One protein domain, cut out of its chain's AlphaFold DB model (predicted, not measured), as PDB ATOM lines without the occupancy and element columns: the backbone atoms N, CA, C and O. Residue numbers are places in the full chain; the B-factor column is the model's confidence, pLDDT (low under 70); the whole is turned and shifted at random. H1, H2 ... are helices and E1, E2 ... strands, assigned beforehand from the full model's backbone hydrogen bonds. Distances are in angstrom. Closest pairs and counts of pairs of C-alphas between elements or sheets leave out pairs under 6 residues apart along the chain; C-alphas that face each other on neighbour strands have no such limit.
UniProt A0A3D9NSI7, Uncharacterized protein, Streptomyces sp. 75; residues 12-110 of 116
ATOM      1  N   GLU A  12      -0.331  39.314  -3.268       87.81
ATOM      2  CA  GLU A  12      -0.272  39.742  -1.869       87.81
ATOM      3  C   GLU A  12      -0.844  38.661  -0.950       87.81
ATOM      4  O   GLU A  12      -0.213  38.303   0.048       87.81
ATOM      5  N   SER A  13      -1.986  38.074  -1.317       87.00
ATOM      6  CA  SER A  13      -2.591  36.963  -0.576       87.00
ATOM      7  C   SER A  13      -1.649  35.759  -0.460       87.00
ATOM      8  O   SER A  13      -1.509  35.186   0.624       87.00
ATOM      9  N   ALA A  14      -0.942  35.397  -1.535       88.88
ATOM     10  CA  ALA A  14       0.034  34.307  -1.506       88.88
ATOM     11  C   ALA A  14       1.226  34.605  -0.575       88.88
ATOM     12  O   ALA A  14       1.624  33.749   0.218       88.88
ATOM     13  N   VAL A  15       1.761  35.830  -0.622       88.62
ATOM     14  CA  VAL A  15       2.832  36.267   0.290       88.62
ATOM     15  C   VAL A  15       2.346  36.254   1.741       88.62
ATOM     16  O   VAL A  15       3.062  35.789   2.624       88.62
ATOM     17  N   ARG A  16       1.109  36.682   2.009       87.62
ATOM     18  CA  ARG A  16       0.528  36.658   3.359       87.62
ATOM     19  C   ARG A  16       0.431  35.240   3.922       87.62
ATOM     20  O   ARG A  16       0.772  35.013   5.080       87.62
ATOM     21  N   VAL A  17       0.019  34.270   3.103       89.00
ATOM     22  CA  VAL A  17      -0.011  32.851   3.496       89.00
ATOM     23  C   VAL A  17       1.391  32.330   3.812       89.00
ATOM     24  O   VAL A  17       1.563  31.606   4.790       89.00
ATOM     25  N   LEU A  18       2.403  32.726   3.037       89.31
ATOM     26  CA  LEU A  18       3.793  32.371   3.318       89.31
ATOM     27  C   LEU A  18       4.283  32.955   4.655       89.31
ATOM     28  O   LEU A  18       4.930  32.243   5.423       89.31
ATOM     29  N   LEU A  19       3.949  34.215   4.955       86.94
ATOM     30  CA  LEU A  19       4.320  34.886   6.211       86.94
ATOM     31  C   LEU A  19       3.650  34.269   7.445       86.94
ATOM     32  O   LEU A  19       4.248  34.224   8.520       86.94
ATOM     33  N   LYS A  20       2.430  33.743   7.292       87.12
ATOM     34  CA  LYS A  20       1.768  32.934   8.327       87.12
ATOM     35  C   LYS A  20       2.540  31.645   8.637       87.12
ATOM     36  O   LYS A  20       2.457  31.107   9.743       87.12
ATOM     37  N   GLY A  21       3.322  31.176   7.668       87.88
ATOM     38  CA  GLY A  21       4.107  29.960   7.748       87.88
ATOM     39  C   GLY A  21       3.260  28.689   7.612       87.88
ATOM     40  O   GLY A  21       2.028  28.740   7.560       87.88
ATOM     41  N   PRO A  22       3.920  27.523   7.555       88.00
ATOM     42  CA  PRO A  22       3.239  26.241   7.424       88.00
ATOM     43  C   PRO A  22       2.410  25.917   8.670       88.00
ATOM     44  O   PRO A  22       2.784  26.248   9.803       88.00
ATOM     45  N   THR A  23       1.291  25.234   8.450       89.44
ATOM     46  CA  THR A  23       0.428  24.637   9.475       89.44
ATOM     47  C   THR A  23       1.151  23.522  10.236       89.44
ATOM     48  O   THR A  23       2.208  23.048   9.827       89.44
ATOM     49  N   ARG A  24       0.584  23.058  11.359       88.44
ATOM     50  CA  ARG A  24       1.177  21.949  12.134       88.44
ATOM     51  C   ARG A  24       1.302  20.657  11.321       88.44
ATOM     52  O   ARG A  24       2.305  19.976  11.466       88.44
ATOM     53  N   ALA A  25       0.311  20.353  10.482       88.69
ATOM     54  CA  ALA A  25       0.348  19.186   9.605       88.69
ATOM     55  C   ALA A  25       1.462  19.323   8.558       88.69
ATOM     56  O   ALA A  25       2.301  18.445   8.447       88.69
ATOM     57  N   GLU A  26       1.556  20.470   7.879       90.44
ATOM     58  CA  GLU A  26       2.632  20.739   6.910       90.44
ATOM     59  C   GLU A  26       4.028  20.686   7.559       90.44
ATOM     60  O   GLU A  26       4.968  20.173   6.962       90.44
ATOM     61  N   ARG A  27       4.173  21.159   8.805       90.75
ATOM     62  CA  ARG A  27       5.432  21.036   9.561       90.75
ATOM     63  C   ARG A  27       5.770  19.593   9.922       90.75
ATOM     64  O   ARG A  27       6.948  19.258   9.965       90.75
ATOM     65  N   ALA A  28       4.766  18.757  10.194       91.75
ATOM     66  CA  ALA A  28       4.976  17.329  10.430       91.75
ATOM     67  C   ALA A  28       5.498  16.622   9.165       91.75
ATOM     68  O   ALA A  28       6.306  15.708   9.280       91.75
ATOM     69  N   GLU A  29       5.139  17.127   7.982       91.06
ATOM     70  CA  GLU A  29       5.694  16.719   6.680       91.06
ATOM     71  C   GLU A  29       7.053  17.381   6.356       91.06
ATOM     72  O   GLU A  29       7.556  17.286   5.239       91.06
ATOM     73  N   GLY A  30       7.663  18.090   7.312       88.88
ATOM     74  CA  GLY A  30       8.977  18.719   7.154       88.88
ATOM     75  C   GLY A  30       8.975  20.073   6.435       88.88
ATOM     76  O   GLY A  30      10.048  20.622   6.183       88.88
ATOM     77  N   LEU A  31       7.810  20.656   6.127       87.25
ATOM     78  CA  LEU A  31       7.743  21.988   5.521       87.25
ATOM     79  C   LEU A  31       8.041  23.080   6.553       87.25
ATOM     80  O   LEU A  31       7.462  23.125   7.641       87.25
ATOM     81  N   TYR A  32       8.901  24.023   6.174       87.94
ATOM     82  CA  TYR A  32       9.280  25.169   6.997       87.94
ATOM     83  C   TYR A  32       9.373  26.454   6.162       87.94
ATOM     84  O   TYR A  32       9.464  26.427   4.935       87.94
ATOM     85  N   THR A  33       9.348  27.596   6.846       87.38
ATOM     86  CA  THR A  33       9.638  28.917   6.273       87.38
ATOM     87  C   THR A  33      10.824  29.510   7.019       87.38
ATOM     88  O   THR A  33      10.933  29.318   8.231       87.38
ATOM     89  N   VAL A  34      11.721  30.195   6.308       86.94
ATOM     90  CA  VAL A  34      12.824  30.941   6.945       86.94
ATOM     91  C   VAL A  34      12.477  32.403   7.176       86.94
ATOM     92  O   VAL A  34      13.265  33.155   7.741       86.94
ATOM     93  N   LEU A  35      11.286  32.812   6.745       82.25
ATOM     94  CA  LEU A  35      10.762  34.132   7.027       82.25
ATOM     95  C   LEU A  35      10.357  34.210   8.507       82.25
ATOM     96  O   LEU A  35       9.671  33.304   8.993       82.25
ATOM     97  N   PRO A  36      10.741  35.281   9.225       71.81
ATOM     98  CA  PRO A  36      10.241  35.515  10.570       71.81
ATOM     99  C   PRO A  36       8.702  35.478  10.634       71.81
ATOM    100  O   PRO A  36       8.029  35.818   9.655       71.81
ATOM    101  N   PRO A  37       8.132  35.074  11.784       67.44
ATOM    102  CA  PRO A  37       6.698  34.856  11.927       67.44
ATOM    103  C   PRO A  37       5.875  36.114  11.632       67.44
ATOM    104  O   PRO A  37       6.301  37.235  11.918       67.44
ATOM    105  N   GLU A  38       4.660  35.901  11.120       65.50
ATOM    106  CA  GLU A  38       3.673  36.917  10.728       65.50
ATOM    107  C   GLU A  38       3.635  38.145  11.655       65.50
ATOM    108  O   GLU A  38       3.760  39.279  11.187       65.50
ATOM    109  N   ALA A  39       3.516  37.922  12.968       60.81
ATOM    110  CA  ALA A  39       3.394  38.981  13.972       60.81
ATOM    111  C   ALA A  39       4.574  39.974  13.965       60.81
ATOM    112  O   ALA A  39       4.422  41.119  14.382       60.81
ATOM    113  N   SER A  40       5.743  39.561  13.472       65.69
ATOM    114  CA  SER A  40       6.927  40.411  13.330       65.69
ATOM    115  C   SER A  40       7.087  41.014  11.931       65.69
ATOM    116  O   SER A  40       7.854  41.963  11.779       65.69
ATOM    117  N   MET A  41       6.390  40.494  10.913       67.25
ATOM    118  CA  MET A  41       6.650  40.797   9.498       67.25
ATOM    119  C   MET A  41       5.490  41.441   8.735       67.25
ATOM    120  O   MET A  41       5.764  42.145   7.770       67.25
ATOM    121  N   MET A  42       4.225  41.306   9.149       66.25
ATOM    122  CA  MET A  42       3.079  41.894   8.417       66.25
ATOM    123  C   MET A  42       3.225  43.402   8.191       66.25
ATOM    124  O   MET A  42       2.980  43.899   7.099       66.25
ATOM    125  N   SER A  43       3.677  44.140   9.207       70.44
ATOM    126  CA  SER A  43       3.921  45.588   9.107       70.44
ATOM    127  C   SER A  43       5.249  45.936   8.422       70.44
ATOM    128  O   SER A  43       5.564  47.108   8.235       70.44
ATOM    129  N   ARG A  44       6.057  44.925   8.089       78.19
ATOM    130  CA  ARG A  44       7.413  45.059   7.542       78.19
ATOM    131  C   ARG A  44       7.541  44.522   6.122       78.19
ATOM    132  O   ARG A  44       8.610  44.660   5.543       78.19
ATOM    133  N   VAL A  45       6.488  43.933   5.564       84.44
ATOM    134  CA  VAL A  45       6.452  43.465   4.181       84.44
ATOM    135  C   VAL A  45       5.404  44.267   3.432       84.44
ATOM    136  O   VAL A  45       4.227  44.254   3.774       84.44
ATOM    137  N   THR A  46       5.827  44.979   2.395       88.06
ATOM    138  CA  THR A  46       4.919  45.654   1.466       88.06
ATOM    139  C   THR A  46       5.009  44.968   0.118       88.06
ATOM    140  O   THR A  46       6.088  44.903  -0.466       88.06
ATOM    141  N   VAL A  47       3.882  44.481  -0.390       88.81
ATOM    142  CA  VAL A  47       3.799  43.874  -1.719       88.81
ATOM    143  C   VAL A  47       3.119  44.858  -2.652       88.81
ATOM    144  O   VAL A  47       2.058  45.389  -2.352       88.81
ATOM    145  N   THR A  48       3.743  45.115  -3.793       87.75
ATOM    146  CA  THR A  48       3.172  45.935  -4.860       87.75
ATOM    147  C   THR A  48       3.161  45.112  -6.133       87.75
ATOM    148  O   THR A  48       4.194  44.582  -6.531       87.75
ATOM    149  N   SER A  49       2.010  45.010  -6.790       83.38
ATOM    150  CA  SER A  49       1.889  44.344  -8.087       83.38
ATOM    151  C   SER A  49       1.370  45.335  -9.122       83.38
ATOM    152  O   SER A  49       0.332  45.965  -8.919       83.38
ATOM    153  N   ARG A  50       2.102  45.511 -10.227       78.12
ATOM    154  CA  ARG A  50       1.682  46.341 -11.367       78.12
ATOM    155  C   ARG A  50       2.062  45.676 -12.680       78.12
ATOM    156  O   ARG A  50       3.219  45.324 -12.888       78.12
ATOM    157  N   HIS A  51       1.092  45.558 -13.589       73.00
ATOM    158  CA  HIS A  51       1.287  44.983 -14.927       73.00
ATOM    159  C   HIS A  51       1.991  43.612 -14.900       73.00
ATOM    160  O   HIS A  51       2.915  43.366 -15.669       73.00
ATOM    161  N   GLY A  52       1.614  42.745 -13.955       73.94
ATOM    162  CA  GLY A  52       2.206  41.414 -13.788       73.94
ATOM    163  C   GLY A  52       3.581  41.391 -13.114       73.94
ATOM    164  O   GLY A  52       4.008  40.327 -12.679       73.94
ATOM    165  N   ARG A  53       4.258  42.533 -12.945       81.00
ATOM    166  CA  ARG A  53       5.494  42.636 -12.157       81.00
ATOM    167  C   ARG A  53       5.177  42.836 -10.685       81.00
ATOM    168  O   ARG A  53       4.331  43.661 -10.338       81.00
ATOM    169  N   ALA A  54       5.888  42.107  -9.834       88.81
ATOM    170  CA  ALA A  54       5.737  42.191  -8.392       88.81
ATOM    171  C   ALA A  54       7.014  42.728  -7.740       88.81
ATOM    172  O   ALA A  54       8.119  42.254  -8.008       88.81
ATOM    173  N   THR A  55       6.840  43.706  -6.860       90.50
ATOM    174  CA  THR A  55       7.884  44.266  -6.008       90.50
ATOM    175  C   THR A  55       7.505  44.005  -4.562       90.50
ATOM    176  O   THR A  55       6.396  44.321  -4.133       90.50
ATOM    177  N   ILE A  56       8.430  43.435  -3.803       90.94
ATOM    178  CA  ILE A  56       8.282  43.148  -2.383       90.94
ATOM    179  C   ILE A  56       9.321  43.982  -1.658       90.94
ATOM    180  O   ILE A  56      10.505  43.889  -1.958       90.94
ATOM    181  N   ARG A  57       8.897  44.797  -0.698       89.56
ATOM    182  CA  ARG A  57       9.802  45.591   0.129       89.56
ATOM    183  C   ARG A  57       9.793  45.065   1.553       89.56
ATOM    184  O   ARG A  57       8.723  44.931   2.143       89.56
ATOM    185  N   LEU A  58      10.981  44.797   2.079       85.56
ATOM    186  CA  LEU A  58      11.229  44.350   3.440       85.56
ATOM    187  C   LEU A  58      11.799  45.518   4.247       85.56
ATOM    188  O   LEU A  58      12.871  46.038   3.952       85.56
ATOM    189  N   SER A  59      11.073  45.936   5.277       79.75
ATOM    190  CA  SER A  59      11.470  47.019   6.183       79.75
ATOM    191  C   SER A  59      12.387  46.542   7.314       79.75
ATOM    192  O   SER A  59      12.841  47.355   8.113       79.75
ATOM    193  N   ALA A  60      12.625  45.233   7.426       72.81
ATOM    194  CA  ALA A  60      13.546  44.645   8.390       72.81
ATOM    195  C   ALA A  60      14.379  43.543   7.758       72.81
ATOM    196  O   ALA A  60      13.976  42.929   6.769       72.81
ATOM    197  N   ASP A  61      15.536  43.319   8.372       70.75
ATOM    198  CA  ASP A  61      16.496  42.342   7.898       70.75
ATOM    199  C   ASP A  61      15.990  40.940   8.262       70.75
ATOM    200  O   ASP A  61      15.705  40.688   9.438       70.75
ATOM    201  N   PRO A  62      15.825  40.035   7.283       65.75
ATOM    202  CA  PRO A  62      15.538  38.625   7.545       65.75
ATOM    203  C   PRO A  62      16.694  37.873   8.245       65.75
ATOM    204  O   PRO A  62      16.561  36.676   8.501       65.75
ATOM    205  N   GLY A  63      17.802  38.545   8.570       70.25
ATOM    206  CA  GLY A  63      18.983  37.994   9.228       70.25
ATOM    207  C   GLY A  63      19.882  37.235   8.252       70.25
ATOM    208  O   GLY A  63      19.771  37.375   7.034       70.25
ATOM    209  N   ASP A  64      20.728  36.348   8.782       72.25
ATOM    210  CA  ASP A  64      21.711  35.570   8.003       72.25
ATOM    211  C   ASP A  64      21.086  34.708   6.885       72.25
ATOM    212  O   ASP A  64      21.765  34.256   5.967       72.25
ATOM    213  N   SER A  65      19.767  34.495   6.930       74.88
ATOM    214  CA  SER A  65      18.998  33.749   5.926       74.88
ATOM    215  C   SER A  65      18.438  34.621   4.793       74.88
ATOM    216  O   SER A  65      17.584  34.154   4.038       74.88
ATOM    217  N   GLY A  66      18.884  35.873   4.638       80.00
ATOM    218  CA  GLY A  66      18.256  36.837   3.729       80.00
ATOM    219  C   GLY A  66      18.167  36.419   2.263       80.00
ATOM    220  O   GLY A  66      17.135  36.648   1.630       80.00
ATOM    221  N   GLY A  67      19.172  35.712   1.742       84.25
ATOM    222  CA  GLY A  67      19.109  35.148   0.390       84.25
ATOM    223  C   GLY A  67      18.006  34.094   0.235       84.25
ATOM    224  O   GLY A  67      17.252  34.113  -0.737       84.25
ATOM    225  N   LEU A  68      17.856  33.206   1.222       87.75
ATOM    226  CA  LEU A  68      16.845  32.145   1.209       87.75
ATOM    227  C   LEU A  68      15.434  32.702   1.462       87.75
ATOM    228  O   LEU A  68      14.477  32.274   0.819       87.75
ATOM    229  N   ALA A  69      15.307  33.695   2.344       87.81
ATOM    230  CA  ALA A  69      14.064  34.424   2.578       87.81
ATOM    231  C   ALA A  69      13.584  35.138   1.304       87.81
ATOM    232  O   ALA A  69      12.418  35.009   0.920       87.81
ATOM    233  N   ALA A  70      14.488  35.829   0.602       89.19
ATOM    234  CA  ALA A  70      14.186  36.444  -0.686       89.19
ATOM    235  C   ALA A  70      13.791  35.396  -1.738       89.19
ATOM    236  O   ALA A  70      12.812  35.598  -2.452       89.19
ATOM    237  N   ALA A  71      14.480  34.252  -1.796       90.81
ATOM    238  CA  ALA A  71      14.129  33.164  -2.705       90.81
ATOM    239  C   ALA A  71      12.725  32.594  -2.428       90.81
ATOM    240  O   ALA A  71      11.940  32.426  -3.360       90.81
ATOM    241  N   GLN A  72      12.362  32.357  -1.161       91.12
ATOM    242  CA  GLN A  72      11.014  31.899  -0.795       91.12
ATOM    243  C   GLN A  72       9.932  32.905  -1.217       91.12
ATOM    244  O   GLN A  72       8.895  32.498  -1.751       91.12
ATOM    245  N   LEU A  73      10.185  34.206  -1.037       91.38
ATOM    246  CA  LEU A  73       9.287  35.275  -1.484       91.38
ATOM    247  C   LEU A  73       9.148  35.291  -3.010       91.38
ATOM    248  O   LEU A  73       8.029  35.227  -3.519       91.38
ATOM    249  N   ILE A  74      10.271  35.303  -3.735       92.38
ATOM    250  CA  ILE A  74      10.310  35.281  -5.204       92.38
ATOM    251  C   ILE A  74       9.521  34.089  -5.740       92.38
ATOM    252  O   ILE A  74       8.652  34.258  -6.594       92.38
ATOM    253  N   CYS A  75       9.776  32.892  -5.213       92.44
ATOM    254  CA  CYS A  75       9.146  31.678  -5.712       92.44
ATOM    255  C   CYS A  75       7.662  31.587  -5.389       92.44
ATOM    256  O   CYS A  75       6.878  31.180  -6.247       92.44
ATOM    257  N   THR A  76       7.253  32.038  -4.206       91.50
ATOM    258  CA  THR A  76       5.831  32.114  -3.856       91.50
ATOM    259  C   THR A  76       5.095  33.087  -4.769       91.50
ATOM    260  O   THR A  76       4.033  32.768  -5.305       91.50
ATOM    261  N   THR A  77       5.676  34.260  -5.009       91.69
ATOM    262  CA  THR A  77       5.094  35.262  -5.901       91.69
ATOM    263  C   THR A  77       5.030  34.785  -7.346       91.69
ATOM    264  O   THR A  77       3.994  34.948  -7.991       91.69
ATOM    265  N   ALA A  78       6.088  34.159  -7.854       90.56
ATOM    266  CA  ALA A  78       6.098  33.631  -9.210       90.56
ATOM    267  C   ALA A  78       5.091  32.482  -9.394       90.56
ATOM    268  O   ALA A  78       4.445  32.387 -10.438       90.56
ATOM    269  N   ALA A  79       4.906  31.631  -8.379       89.19
ATOM    270  CA  ALA A  79       3.857  30.614  -8.388       89.19
ATOM    271  C   ALA A  79       2.456  31.249  -8.431       89.19
ATOM    272  O   ALA A  79       1.627  30.843  -9.244       89.19
ATOM    273  N   ALA A  80       2.212  32.295  -7.634       88.88
ATOM    274  CA  ALA A  80       0.947  33.028  -7.662       88.88
ATOM    275  C   ALA A  80       0.685  33.682  -9.029       88.88
ATOM    276  O   ALA A  80      -0.406  33.541  -9.574       88.88
ATOM    277  N   GLN A  81       1.692  34.328  -9.630       87.62
ATOM    278  CA  GLN A  81       1.585  34.910 -10.975       87.62
ATOM    279  C   GLN A  81       1.164  33.874 -12.026       87.62
ATOM    280  O   GLN A  81       0.314  34.173 -12.860       87.62
ATOM    281  N   ARG A  82       1.706  32.648 -11.966       86.31
ATOM    282  CA  ARG A  82       1.322  31.558 -12.880       86.31
ATOM    283  C   ARG A  82      -0.119  31.097 -12.697       86.31
ATOM    284  O   ARG A  82      -0.766  30.767 -13.682       86.31
ATOM    285  N   ILE A  83      -0.609  31.059 -11.458       86.25
ATOM    286  CA  ILE A  83      -2.005  30.702 -11.163       86.25
ATOM    287  C   ILE A  83      -2.952  31.784 -11.697       86.25
ATOM    288  O   ILE A  83      -3.989  31.461 -12.267       86.25
ATOM    289  N   ILE A  84      -2.583  33.058 -11.538       85.56
ATOM    290  CA  ILE A  84      -3.374  34.215 -11.989       85.56
ATOM    291  C   ILE A  84      -3.439  34.294 -13.516       85.56
ATOM    292  O   ILE A  84      -4.501  34.550 -14.077       85.56
ATOM    293  N   ALA A  85      -2.296  34.121 -14.180       83.94
ATOM    294  CA  ALA A  85      -2.145  34.292 -15.620       83.94
ATOM    295  C   ALA A  85      -1.443  33.068 -16.238       83.94
ATOM    296  O   ALA A  85      -0.273  33.149 -16.632       83.94
ATOM    297  N   PRO A  86      -2.133  31.917 -16.316       80.25
ATOM    298  CA  PRO A  86      -1.565  30.716 -16.910       80.25
ATOM    299  C   PRO A  86      -1.242  30.961 -18.391       80.25
ATOM    300  O   PRO A  86      -2.086  31.420 -19.154       80.25
ATOM    301  N   GLY A  87      -0.002  30.672 -18.790       79.31
ATOM    302  CA  GLY A  87       0.490  30.873 -20.160       79.31
ATOM    303  C   GLY A  87       1.090  32.253 -20.449       79.31
ATOM    304  O   GLY A  87       1.631  32.446 -21.534       79.31
ATOM    305  N   ALA A  88       1.046  33.196 -19.502       82.94
ATOM    306  CA  ALA A  88       1.788  34.447 -19.630       82.94
ATOM    307  C   ALA A  88       3.297  34.227 -19.435       82.94
ATOM    308  O   ALA A  88       3.717  33.355 -18.667       82.94
ATOM    309  N   ASP A  89       4.109  35.065 -20.083       83.56
ATOM    310  CA  ASP A  89       5.559  35.038 -19.901       83.56
ATOM    311  C   ASP A  89       5.934  35.270 -18.427       83.56
ATOM    312  O   ASP A  89       5.394  36.198 -17.802       83.56
ATOM    313  N   PRO A  90       6.881  34.485 -17.867       80.06
ATOM    314  CA  PRO A  90       7.324  34.641 -16.488       80.06
ATOM    315  C   PRO A  90       7.757  36.077 -16.199       80.06
ATOM    316  O   PRO A  90       8.714  36.590 -16.782       80.06
ATOM    317  N   GLN A  91       7.063  36.726 -15.268       86.06
ATOM    318  CA  GLN A  91       7.402  38.084 -14.874       86.06
ATOM    319  C   GLN A  91       8.467  38.084 -13.773       86.06
ATOM    320  O   GLN A  91       8.500  37.189 -12.923       86.06
ATOM    321  N   PRO A  92       9.364  39.084 -13.769       88.31
ATOM    322  CA  PRO A  92      10.345  39.232 -12.710       88.31
ATOM    323  C   PRO A  92       9.684  39.642 -11.392       88.31
ATOM    324  O   PRO A  92       8.719  40.414 -11.364       88.31
ATOM    325  N   VAL A  93      10.279  39.161 -10.306       91.25
ATOM    326  CA  VAL A  93       9.985  39.549  -8.931       91.25
ATOM    327  C   VAL A  93      11.223  40.214  -8.350       91.25
ATOM    328  O   VAL A  93      12.328  39.676  -8.458       91.25
ATOM    329  N   THR A  94      11.040  41.375  -7.730       92.62
ATOM    330  CA  THR A  94      12.108  42.085  -7.018       92.62
ATOM    331  C   THR A  94      11.794  42.108  -5.531       92.62
ATOM    332  O   THR A  94      10.703  42.524  -5.144       92.62
ATOM    333  N   VAL A  95      12.751  41.689  -4.709       90.94
ATOM    334  CA  VAL A  95      12.727  41.810  -3.251       90.94
ATOM    335  C   VAL A  95      13.748  42.866  -2.849       90.94
ATOM    336  O   VAL A  95      14.945  42.667  -3.029       90.94
ATOM    337  N   THR A  96      13.275  43.974  -2.295       90.56
ATOM    338  CA  THR A  96      14.111  45.054  -1.766       90.56
ATOM    339  C   THR A  96      14.246  44.880  -0.260       90.56
ATOM    340  O   THR A  96      13.249  44.954   0.462       90.56
ATOM    341  N   GLY A  97      15.465  44.637   0.214       84.56
ATOM    342  CA  GLY A  97      15.797  44.536   1.632       84.56
ATOM    343  C   GLY A  97      15.901  45.895   2.340       84.56
ATOM    344  O   GLY A  97      15.902  46.953   1.693       84.56
ATOM    345  N   PRO A  98      16.045  45.896   3.676       76.75
ATOM    346  CA  PRO A  98      16.416  47.101   4.413       76.75
ATOM    347  C   PRO A  98      17.772  47.620   3.913       76.75
ATOM    348  O   PRO A  98      18.692  46.851   3.657       76.75
ATOM    349  N   GLY A  99      17.890  48.934   3.725       76.75
ATOM    350  CA  GLY A  99      19.076  49.547   3.111       76.75
ATOM    351  C   GLY A  99      19.041  49.615   1.578       76.75
ATOM    352  O   GLY A  99      19.966  50.161   0.986       76.75
ATOM    353  N   GLY A 100      17.967  49.135   0.936       80.75
ATOM    354  CA  GLY A 100      17.744  49.306  -0.504       80.75
ATOM    355  C   GLY A 100      18.474  48.297  -1.390       80.75
ATOM    356  O   GLY A 100      18.577  48.515  -2.593       80.75
ATOM    357  N   LEU A 101      18.986  47.205  -0.813       82.69
ATOM    358  CA  LEU A 101      19.582  46.122  -1.587       82.69
ATOM    359  C   LEU A 101      18.485  45.320  -2.297       82.69
ATOM    360  O   LEU A 101      17.583  44.794  -1.643       82.69
ATOM    361  N   ASP A 102      18.602  45.186  -3.614       88.25
ATOM    362  CA  ASP A 102      17.635  44.460  -4.434       88.25
ATOM    363  C   ASP A 102      18.122  43.051  -4.780       88.25
ATOM    364  O   ASP A 102      19.207  42.855  -5.329       88.25
ATOM    365  N   ILE A 103      17.261  42.067  -4.528       88.31
ATOM    366  CA  ILE A 103      17.398  40.693  -5.005       88.31
ATOM    367  C   ILE A 103      16.286  40.449  -6.018       88.31
ATOM    368  O   ILE A 103      15.101  40.575  -5.711       88.31
ATOM    369  N   ARG A 104      16.659  40.091  -7.245       90.38
ATOM    370  CA  ARG A 104      15.715  39.854  -8.341       90.38
ATOM    371  C   ARG A 104      15.733  38.392  -8.758       90.38
ATOM    372  O   ARG A 104      16.800  37.798  -8.870       90.38
ATOM    373  N   GLY A 105      14.559  37.850  -9.061       87.12
ATOM    374  CA  GLY A 105      14.440  36.521  -9.648       87.12
ATOM    375  C   GLY A 105      13.158  36.316 -10.445       87.12
ATOM    376  O   GLY A 105      12.291  37.186 -10.512       87.12
ATOM    377  N   THR A 106      13.058  35.157 -11.082       85.56
ATOM    378  CA  THR A 106      11.913  34.719 -11.887       85.56
ATOM    379  C   THR A 106      11.488  33.315 -11.478       85.56
ATOM    380  O   THR A 106      12.262  32.538 -10.919       85.56
ATOM    381  N   GLY A 107      10.254  32.936 -11.818       79.00
ATOM    382  CA  GLY A 107       9.732  31.608 -11.485       79.00
ATOM    383  C   GLY A 107      10.479  30.430 -12.116       79.00
ATOM    384  O   GLY A 107      10.206  29.292 -11.741       79.00
ATOM    385  N   THR A 108      11.342  30.657 -13.107       82.31
ATOM    386  CA  THR A 108      12.171  29.612 -13.738       82.31
ATOM    387  C   THR A 108      13.345  29.194 -12.856       82.31
ATOM    388  O   THR A 108      13.886  28.117 -13.038       82.31
ATOM    389  N   GLN A 109      13.718  30.023 -11.878       83.19
ATOM    390  CA  GLN A 109      14.779  29.735 -10.907       83.19
ATOM    391  C   GLN A 109      14.245  29.003  -9.667       83.19
ATOM    392  O   GLN A 109      14.990  28.724  -8.731       83.19
ATOM    393  N   CYS A 110      12.939  28.737  -9.637       86.62
ATOM    394  CA  CYS A 110      12.257  28.139  -8.506       86.62
ATOM    395  C   CYS A 110      12.113  26.629  -8.686       86.62
ATOM    396  O   CYS A 110      11.805  26.187  -9.797       86.62
TER     397      CYS A 110
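What this domain is: This is residues 12 to 110 of the 116 residues of an uncharacterized protein of Streptomyces sp. 75 (UniProt A0A3D9NSI7). A twisted sheet of four strands has the long helix H4 and the shorter H1 over one face and its other face bare, while residues 24 to 29, with H2, stick out. The printed part has 99 residues, with named elements in the order H1 H2 H3 E1 E2 H4 E3 E4. The sheet, order E1 E2 E3 E4, is mixed; the class is mixed, helices and strands, in two layers. The whole is compact, with radius of gyration of the C-alphas 13.1 A and spans of 34 by 34 by 22 A.

How they stand to each other: Begin at H1, residues 12 to 20, over E1, residues 45 to 50, at a height over the sheet of 10.2 A. H2, residues 24 to 28, touches no helix. H3, residues 38 to 44, touches H1 (closest C-alphas Leu 19 and Glu 38, 5.0 A) and only grazes the sheet. E1 and E2, residues 53 to 58, form an antiparallel hairpin; see N 48 and O 55, 2.8 A. H4, residues 63 to 84, is on the same face as H1 and touches it with residues 73 to 80 alone, closest at the C-alphas of Ala 14 and Ala 80, 6.4 A, at a steep tilt of 41 degrees, opposite ways. E2, H4 and E3, residues 93 to 96, make a strand-helix-strand unit, two parallel neighbour strands joined through a helix, with a right-handed crossover; N 56 and O 94 are 2.8 A apart. E4, residues 102 to 105, forms an antiparallel hairpin with E3; N 95 and O 103 are 2.8 A apart. Every O i to N i+4 pair is within hydrogen-bond range in H1 and H2, 16 of 18 in H4, and 1 of 3 in H3, beside 2 of 4 O i to N i+3 pairs.

Where its parts are: Find C-alpha 12 at (-0.272, 39.742, -1.869), where H1 begins. H4 runs 31.1 A from C-alpha 63 at (18.983, 37.994, 9.228), with a kink of 27 degrees near residue 70. E4 ends at C-alpha 105, (14.440, 36.521, -9.648).

The domain as a whole: The two C-alphas farthest apart, Ala 28 and His 51, are 37.7 A apart. The printed part has no cut and no long link. Look for pLDDT under 70 at residues 37 to 42 and 62.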